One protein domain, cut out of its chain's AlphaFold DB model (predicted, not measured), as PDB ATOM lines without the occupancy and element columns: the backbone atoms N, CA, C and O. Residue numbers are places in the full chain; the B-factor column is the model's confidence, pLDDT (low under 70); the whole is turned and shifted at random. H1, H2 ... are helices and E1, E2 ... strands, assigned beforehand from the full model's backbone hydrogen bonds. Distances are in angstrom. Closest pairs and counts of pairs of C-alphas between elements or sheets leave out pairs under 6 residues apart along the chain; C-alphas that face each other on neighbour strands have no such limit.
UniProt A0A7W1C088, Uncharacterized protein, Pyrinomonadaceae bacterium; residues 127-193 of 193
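AT A GLANCE: This is residues 127 to 193 of the 193 residues of an uncharacterized protein of Pyrinomonadaceae bacterium (UniProt A0A7W1C088). A small antiparallel sheet has short helix H2 over it, while residues 127 to 139, including most of long helix H1, stick out as an arm. The 67 printed residues include H1, H2, E1, E2, E3 in that chain order; the class is mixed. The whole is loose, radius of gyration of the C-alphas 15.0 A, and flat, 50 by 31 by 14 A.

HOW THE PARTS SIT: H1, residues 130 to 146, only grazes the sheet with residues 144 to 145. H2, residues 149 to 155, runs across E2, residues 180 to 187, at 65 degrees on the local plane; their closest C-alphas, Ala 149 and Ala 184, are 5.6 A apart. E1, residues 167 to 174, E2 and E3, residues 189 to 192, form a meander, successive antiparallel neighbours; N 171 and O 183 are 2.8 A apart, N 186 and O 189 2.8 A. In both helices every O i to N i+4 pair is within hydrogen-bond range.

IN THESE COORDINATES: H1 spans 24.3 A from C-alpha 130 (130.477, 181.954, 149.086), H2 10.0 A. E1 spans 20.2 A, E2 22.4 A, E3 9.9 A to C-alpha 192 (156.787, 175.378, 153.344).

THE WHOLE: The printed part has no cut. H2 to E1 is a long link. Mean pLDDT of the printed part is 70.9; 25 residues are under 70, among them residues 143 to 147 and 170 to 182.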
ATOM      1  N   LYS A 127     126.238 174.260 146.365       81.88
ATOM      2  CA  LYS A 127     125.242 174.998 145.563       81.88
ATOM      3  C   LYS A 127     125.593 176.480 145.384       81.88
ATOM      4  O   LYS A 127     125.026 177.144 144.524       81.88
ATOM      5  N   ARG A 128     126.466 177.024 146.236       81.12
ATOM      6  CA  ARG A 128     126.865 178.439 146.257       81.12
ATOM      7  C   ARG A 128     128.374 178.528 146.446       81.12
ATOM      8  O   ARG A 128     128.935 177.733 147.193       81.12
ATOM      9  N   HIS A 129     129.001 179.516 145.814       76.12
ATOM     10  CA  HIS A 129     130.443 179.732 145.926       76.12
ATOM     11  C   HIS A 129     130.829 180.288 147.306       76.12
ATOM     12  O   HIS A 129     131.777 179.812 147.906       76.12
ATOM     13  N   PHE A 130     130.077 181.241 147.864       81.56
ATOM     14  CA  PHE A 130     130.477 181.954 149.086       81.56
ATOM     15  C   PHE A 130     130.880 181.049 150.278       81.56
ATOM     16  O   PHE A 130     131.941 181.282 150.860       81.56
ATOM     17  N   PRO A 131     130.136 179.971 150.614       80.50
ATOM     18  CA  PRO A 131     130.537 179.055 151.683       80.50
ATOM     19  C   PRO A 131     131.882 178.356 151.448       80.50
ATOM     20  O   PRO A 131     132.600 178.118 152.415       80.50
ATOM     21  N   ILE A 132     132.251 178.047 150.193       80.81
ATOM     22  CA  ILE A 132     133.517 177.354 149.905       80.81
ATOM     23  C   ILE A 132     134.702 178.222 150.287       80.81
ATOM     24  O   ILE A 132     135.661 177.722 150.860       80.81
ATOM     25  N   HIS A 133     134.610 179.524 150.019       77.94
ATOM     26  CA  HIS A 133     135.698 180.451 150.267       77.94
ATOM     27  C   HIS A 133     135.949 180.574 151.768       77.94
ATOM     28  O   HIS A 133     137.071 180.381 152.215       77.94
ATOM     29  N   LYS A 134     134.884 180.749 152.561       83.38
ATOM     30  CA  LYS A 134     134.989 180.829 154.024       83.38
ATOM     31  C   LYS A 134     135.475 179.527 154.659       83.38
ATOM     32  O   LYS A 134     136.302 179.562 155.566       83.38
ATOM     33  N   ILE A 135     134.993 178.377 154.184       81.06
ATOM     34  CA  ILE A 135     135.457 177.068 154.669       81.06
ATOM     35  C   ILE A 135     136.917 176.838 154.278       81.06
ATOM     36  O   ILE A 135     137.685 176.331 155.093       81.06
ATOM     37  N   PHE A 136     137.309 177.201 153.058       77.44
ATOM     38  CA  PHE A 136     138.677 177.062 152.575       77.44
ATOM     39  C   PHE A 136     139.639 177.953 153.364       77.44
ATOM     40  O   PHE A 136     140.589 177.424 153.931       77.44
ATOM     41  N   GLU A 137     139.340 179.251 153.498       78.94
ATOM     42  CA  GLU A 137     140.095 180.187 154.348       78.94
ATOM     43  C   GLU A 137     140.277 179.605 155.752       78.94
ATOM     44  O   GLU A 137     141.401 179.430 156.225       78.94
ATOM     45  N   ARG A 138     139.174 179.186 156.386       81.06
ATOM     46  CA  ARG A 138     139.218 178.632 157.738       81.06
ATOM     47  C   ARG A 138     139.981 177.309 157.820       81.06
ATOM     48  O   ARG A 138     140.626 177.039 158.828       81.06
ATOM     49  N   SER A 139     139.927 176.478 156.783       73.75
ATOM     50  CA  SER A 139     140.683 175.219 156.714       73.75
ATOM     51  C   SER A 139     142.179 175.475 156.562       73.75
ATOM     52  O   SER A 139     142.968 174.784 157.200       73.75
ATOM     53  N   CYS A 140     142.573 176.480 155.776       72.12
ATOM     54  CA  CYS A 140     143.957 176.934 155.667       72.12
ATOM     55  C   CYS A 140     144.461 177.480 157.004       72.12
ATOM     56  O   CYS A 140     145.506 177.036 157.470       72.12
ATOM     57  N   GLU A 141     143.694 178.350 157.669       75.75
ATOM     58  CA  GLU A 141     144.007 178.827 159.022       75.75
ATOM     59  C   GLU A 141     144.186 177.656 159.995       75.75
ATOM     60  O   GLU A 141     145.208 177.540 160.661       75.75
ATOM     61  N   ILE A 142     143.216 176.739 160.064       74.81
ATOM     62  CA  ILE A 142     143.288 175.573 160.952       74.81
ATOM     63  C   ILE A 142     144.478 174.678 160.592       74.81
ATOM     64  O   ILE A 142     145.132 174.155 161.492       74.81
ATOM     65  N   GLY A 143     144.767 174.492 159.305       68.81
ATOM     66  CA  GLY A 143     145.918 173.740 158.814       68.81
ATOM     67  C   GLY A 143     147.232 174.339 159.306       68.81
ATOM     68  O   GLY A 143     148.040 173.620 159.890       68.81
ATOM     69  N   LEU A 144     147.386 175.659 159.177       68.44
ATOM     70  CA  LEU A 144     148.519 176.425 159.704       68.44
ATOM     71  C   LEU A 144     148.668 176.239 161.223       68.44
ATOM     72  O   LEU A 144     149.759 175.948 161.709       68.44
ATOM     73  N   TRP A 145     147.569 176.323 161.977       67.75
ATOM     74  CA  TRP A 145     147.592 176.157 163.436       67.75
ATOM     75  C   TRP A 145     147.829 174.709 163.891       67.75
ATOM     76  O   TRP A 145     148.398 174.481 164.959       67.75
ATOM     77  N   ARG A 146     147.394 173.709 163.113       67.88
ATOM     78  CA  ARG A 146     147.499 172.284 163.477       67.88
ATOM     79  C   ARG A 146     148.786 171.618 162.994       67.88
ATOM     80  O   ARG A 146     149.207 170.637 163.612       67.88
ATOM     81  N   MET A 147     149.432 172.136 161.948       66.94
ATOM     82  CA  MET A 147     150.693 171.618 161.395       66.94
ATOM     83  C   MET A 147     151.913 172.051 162.216       66.94
ATOM     84  O   MET A 147     152.876 172.630 161.721       66.94
ATOM     85  N   THR A 148     151.897 171.740 163.507       71.62
ATOM     86  CA  THR A 148     153.051 171.976 164.376       71.62
ATOM     87  C   THR A 148     154.177 170.990 164.067       71.62
ATOM     88  O   THR A 148     153.944 169.871 163.601       71.62
ATOM     89  N   ALA A 149     155.415 171.360 164.399       71.19
ATOM     90  CA  ALA A 149     156.565 170.459 164.300       71.19
ATOM     91  C   ALA A 149     156.350 169.130 165.069       71.19
ATOM     92  O   ALA A 149     156.829 168.076 164.646       71.19
ATOM     93  N   ASN A 150     155.544 169.157 166.142       72.94
ATOM     94  CA  ASN A 150     155.111 167.964 166.876       72.94
ATOM     95  C   ASN A 150     154.224 167.049 166.028       72.94
ATOM     96  O   ASN A 150     154.487 165.850 165.936       72.94
ATOM     97  N   LYS A 151     153.216 167.618 165.358       74.38
ATOM     98  CA  LYS A 151     152.302 166.866 164.492       74.38
ATOM     99  C   LYS A 151     153.020 166.264 163.286       74.38
ATOM    100  O   LYS A 151     152.753 165.126 162.919       74.38
ATOM    101  N   ILE A 152     153.985 166.989 162.721       72.69
ATOM    102  CA  ILE A 152     154.870 166.471 161.667       72.69
ATOM    103  C   ILE A 152     155.649 165.257 162.180       72.69
ATOM    104  O   ILE A 152     155.716 164.235 161.502       72.69
ATOM    105  N   SER A 153     156.183 165.319 163.401       73.06
ATOM    106  CA  SER A 153     156.898 164.186 163.988       73.06
ATOM    107  C   SER A 153     156.007 162.957 164.206       73.06
ATOM    108  O   SER A 153     156.480 161.843 163.994       73.06
ATOM    109  N   GLU A 154     154.734 163.141 164.577       77.75
ATOM    110  CA  GLU A 154     153.747 162.050 164.651       77.75
ATOM    111  C   GLU A 154     153.483 161.424 163.275       77.75
ATOM    112  O   GLU A 154     153.525 160.203 163.146       77.75
ATOM    113  N   ILE A 155     153.269 162.247 162.241       76.00
ATOM    114  CA  ILE A 155     152.999 161.787 160.867       76.00
ATOM    115  C   ILE A 155     154.170 160.962 160.322       76.00
ATOM    116  O   ILE A 155     153.964 159.903 159.735       76.00
ATOM    117  N   PHE A 156     155.406 161.416 160.544       76.56
ATOM    118  CA  PHE A 156     156.616 160.722 160.089       76.56
ATOM    119  C   PHE A 156     157.155 159.697 161.105       76.56
ATOM    120  O   PHE A 156     158.292 159.236 160.980       76.56
ATOM    121  N   GLY A 157     156.366 159.338 162.127       72.75
ATOM    122  CA  GLY A 157     156.662 158.239 163.051       72.75
ATOM    123  C   GLY A 157     157.910 158.430 163.919       72.75
ATOM    124  O   GLY A 157     158.524 157.457 164.350       72.75
ATOM    125  N   SER A 158     158.331 159.670 164.175       70.00
ATOM    126  CA  SER A 158     159.510 159.964 164.993       70.00
ATOM    127  C   SER A 158     159.127 160.437 166.391       70.00
ATOM    128  O   SER A 158     158.346 161.369 166.564       70.00
ATOM    129  N   ARG A 159     159.737 159.834 167.415       70.50
ATOM    130  CA  ARG A 159     159.540 160.244 168.810       70.50
ATOM    131  C   ARG A 159     160.388 161.475 169.128       70.50
ATOM    132  O   ARG A 159     161.614 161.436 169.015       70.50
ATOM    133  N   ILE A 160     159.745 162.553 169.567       70.94
ATOM    134  CA  ILE A 160     160.443 163.751 170.045       70.94
ATOM    135  C   ILE A 160     161.020 163.445 171.426       70.94
ATOM    136  O   ILE A 160     160.303 163.071 172.351       70.94
ATOM    137  N   THR A 161     162.338 163.566 171.561       76.06
ATOM    138  CA  THR A 161     163.062 163.368 172.823       76.06
ATOM    139  C   THR A 161     164.062 164.503 173.017       76.06
ATOM    140  O   THR A 161     164.451 165.149 172.045       76.06
ATOM    141  N   LYS A 162     164.555 164.713 174.246       71.44
ATOM    142  CA  LYS A 162     165.612 165.709 174.530       71.44
ATOM    143  C   LYS A 162     166.906 165.487 173.722       71.44
ATOM    144  O   LYS A 162     167.729 166.387 173.639       71.44
ATOM    145  N   LYS A 163     167.092 164.295 173.138       74.62
ATOM    146  CA  LYS A 163     168.247 163.924 172.302       74.62
ATOM    147  C   LYS A 163     168.007 164.136 170.798       74.62
ATOM    148  O   LYS A 163     168.871 163.775 169.999       74.62
ATOM    149  N   LEU A 164     166.845 164.660 170.390       71.00
ATOM    150  CA  LEU A 164     166.539 164.920 168.983       71.00
ATOM    151  C   LEU A 164     167.534 165.949 168.422       71.00
ATOM    152  O   LEU A 164     167.575 167.089 168.873       71.00
ATOM    153  N   LYS A 165     168.336 165.544 167.433       69.12
ATOM    154  CA  LYS A 165     169.251 166.441 166.718       69.12
ATOM    155  C   LYS A 165     168.511 167.131 165.565       69.12
ATOM    156  O   LYS A 165     167.922 166.447 164.727       69.12
ATOM    157  N   GLY A 166     168.572 168.463 165.516       72.94
ATOM    158  CA  GLY A 166     167.999 169.305 164.456       72.94
ATOM    159  C   GLY A 166     166.912 170.264 164.955       72.94
ATOM    160  O   GLY A 166     166.664 170.356 166.156       72.94
ATOM    161  N   LYS A 167     166.288 171.016 164.040       70.88
ATOM    162  CA  LYS A 167     165.299 172.050 164.390       70.88
ATOM    163  C   LYS A 167     163.902 171.450 164.561       70.88
ATOM    164  O   LYS A 167     163.492 170.582 163.792       70.88
ATOM    165  N   LEU A 168     163.185 171.932 165.572       73.81
ATOM    166  CA  LEU A 168     161.789 171.602 165.842       73.81
ATOM    167  C   LEU A 168     161.058 172.901 166.196       73.81
ATOM    168  O   LEU A 168     160.904 173.244 167.365       73.81
ATOM    169  N   ASN A 169     160.684 173.670 165.180       74.75
ATOM    170  CA  ASN A 169     159.967 174.931 165.346       74.75
ATOM    171  C   ASN A 169     158.971 175.142 164.204       74.75
ATOM    172  O   ASN A 169     159.131 174.619 163.101       74.75
ATOM    173  N   THR A 170     157.933 175.918 164.486       67.19
ATOM    174  CA  THR A 170     156.932 176.341 163.510       67.19
ATOM    175  C   THR A 170     156.960 177.862 163.480       67.19
ATOM    176  O   THR A 170     156.743 178.490 164.514       67.19
ATOM    177  N   THR A 171     157.294 178.448 162.334       69.62
ATOM    178  CA  THR A 171     157.351 179.897 162.132       69.62
ATOM    179  C   THR A 171     156.336 180.323 161.080       69.62
ATOM    180  O   THR A 171     156.168 179.675 160.047       69.62
ATOM    181  N   LEU A 172     155.650 181.427 161.361       64.25
ATOM    182  CA  LEU A 172     154.825 182.144 160.401       64.25
ATOM    183  C   LEU A 172     155.529 183.475 160.143       64.25
ATOM    184  O   LEU A 172     155.564 184.337 161.019       64.25
ATOM    185  N   GLU A 173     156.152 183.611 158.980       65.38
ATOM    186  CA  GLU A 173     156.880 184.820 158.595       65.38
ATOM    187  C   GLU A 173     156.019 185.642 157.639       65.38
ATOM    188  O   GLU A 173     155.542 185.136 156.624       65.38
ATOM    189  N   GLN A 174     155.818 186.920 157.951       52.88
ATOM    190  CA  GLN A 174     155.203 187.869 157.030       52.88
ATOM    191  C   GLN A 174     156.304 188.473 156.159       52.88
ATOM    192  O   GLN A 174     157.224 189.101 156.677       52.88
ATOM    193  N   ILE A 175     156.233 188.258 154.847       65.19
ATOM    194  CA  ILE A 175     157.144 188.904 153.898       65.19
ATOM    195  C   ILE A 175     156.528 190.236 153.469       65.19
ATOM    196  O   ILE A 175     155.304 190.351 153.390       65.19
ATOM    197  N   GLU A 176     157.372 191.227 153.167       51.28
ATOM    198  CA  GLU A 176     157.028 192.627 152.846       51.28
ATOM    199  C   GLU A 176     155.954 192.831 151.755       51.28
ATOM    200  O   GLU A 176     155.483 193.944 151.562       51.28
ATOM    201  N   HIS A 177     155.511 191.778 151.066       56.84
ATOM    202  CA  HIS A 177     154.515 191.834 149.990       56.84
ATOM    203  C   HIS A 177     153.138 191.278 150.406       56.84
ATOM    204  O   HIS A 177     152.338 190.899 149.559       56.84
ATOM    205  N   GLY A 178     152.861 191.168 151.713       52.78
ATOM    206  CA  GLY A 178     151.563 190.709 152.232       52.78
ATOM    207  C   GLY A 178     151.332 189.194 152.146       52.78
ATOM    208  O   GLY A 178     150.279 188.705 152.545       52.78
ATOM    209  N   HIS A 179     152.320 188.436 151.669       52.00
ATOM    210  CA  HIS A 179     152.290 186.979 151.672       52.00
ATOM    211  C   HIS A 179     152.899 186.441 152.970       52.00
ATOM    212  O   HIS A 179     154.059 186.709 153.295       52.00
ATOM    213  N   HIS A 180     152.113 185.658 153.707       62.50
ATOM    214  CA  HIS A 180     152.609 184.889 154.842       62.50
ATOM    215  C   HIS A 180     153.248 183.599 154.332       62.50
ATOM    216  O   HIS A 180     152.624 182.867 153.568       62.50
ATOM    217  N   ILE A 181     154.478 183.320 154.759       64.69
ATOM    218  CA  ILE A 181     155.119 182.025 154.557       64.69
ATOM    219  C   ILE A 181     155.058 181.258 155.862       64.69
ATOM    220  O   ILE A 181     155.594 181.684 156.888       64.69
ATOM    221  N   PHE A 182     154.459 180.081 155.798       66.69
ATOM    222  CA  PHE A 182     154.499 179.132 156.888       66.69
ATOM    223  C   PHE A 182     155.666 178.179 156.700       66.69
ATOM    224  O   PHE A 182     155.823 177.564 155.642       66.69
ATOM    225  N   ARG A 183     156.491 178.033 157.737       72.50
ATOM    226  CA  ARG A 183     157.553 177.032 157.776       72.50
ATOM    227  C   ARG A 183     157.437 176.207 159.039       72.50
ATOM    228  O   ARG A 183     157.545 176.716 160.149       72.50
ATOM    229  N   ALA A 184     157.286 174.905 158.869       67.44
ATOM    230  CA  ALA A 184     157.412 173.962 159.965       67.44
ATOM    231  C   ALA A 184     158.679 173.135 159.751       67.44
ATOM    232  O   ALA A 184     158.784 172.384 158.782       67.44
ATOM    233  N   TYR A 185     159.657 173.306 160.636       71.25
ATOM    234  CA  TYR A 185     160.936 172.611 160.574       71.25
ATOM    235  C   TYR A 185     160.897 171.333 161.408       71.25
ATOM    236  O   TYR A 185     160.398 171.312 162.537       71.25
ATOM    237  N   TRP A 186     161.484 170.277 160.857       65.81
ATOM    238  CA  TRP A 186     161.649 168.986 161.503       65.81
ATOM    239  C   TRP A 186     163.020 168.397 161.151       65.81
ATOM    240  O   TRP A 186     163.297 168.051 160.003       65.81
ATOM    241  N   LYS A 187     163.901 168.270 162.150       75.62
ATOM    242  CA  LYS A 187     165.304 167.848 161.990       75.62
ATOM    243  C   LYS A 187     166.050 168.729 160.971       75.62
ATOM    244  O   LYS A 187     166.362 169.877 161.284       75.62
ATOM    245  N   ASN A 188     166.317 168.182 159.783       76.25
ATOM    246  CA  ASN A 188     166.985 168.835 158.652       76.25
ATOM    247  C   ASN A 188     166.016 169.110 157.484       76.25
ATOM    248  O   ASN A 188     166.449 169.555 156.426       76.25
ATOM    249  N   ALA A 189     164.725 168.811 157.652       66.56
ATOM    250  CA  ALA A 189     163.680 169.032 156.662       66.56
ATOM    251  C   ALA A 189     162.735 170.151 157.117       66.56
ATOM    252  O   ALA A 189     162.661 170.488 158.300       66.56
ATOM    253  N   PHE A 190     161.996 170.725 156.175       70.19
ATOM    254  CA  PHE A 190     160.945 171.689 156.472       70.19
ATOM    255  C   PHE A 190     159.794 171.543 155.483       70.19
ATOM    256  O   PHE A 190     159.995 171.171 154.328       70.19
ATOM    257  N   VAL A 191     158.590 171.850 155.950       65.25
ATOM    258  CA  VAL A 191     157.407 172.030 155.110       65.25
ATOM    259  C   VAL A 191     157.204 173.528 154.943       65.25
ATOM    260  O   VAL A 191     157.221 174.256 155.936       65.25
ATOM    261  N   LYS A 192     157.050 173.981 153.696       67.69
ATOM    262  CA  LYS A 192     156.787 175.378 153.344       67.69
ATOM    263  C   LYS A 192     155.425 175.471 152.668       67.69
ATOM    264  O   LYS A 192     155.190 174.725 151.718       67.69
ATOM    265  N   GLN A 193     154.581 176.377 153.147       60.25
ATOM    266  CA  GLN A 193     153.299 176.730 152.539       60.25
ATOM    267  C   GLN A 193     153.208 178.243 152.374       60.25
ATOM    268  O   GLN A 193     153.735 178.958 153.261       60.25
TER     269      GLN A 193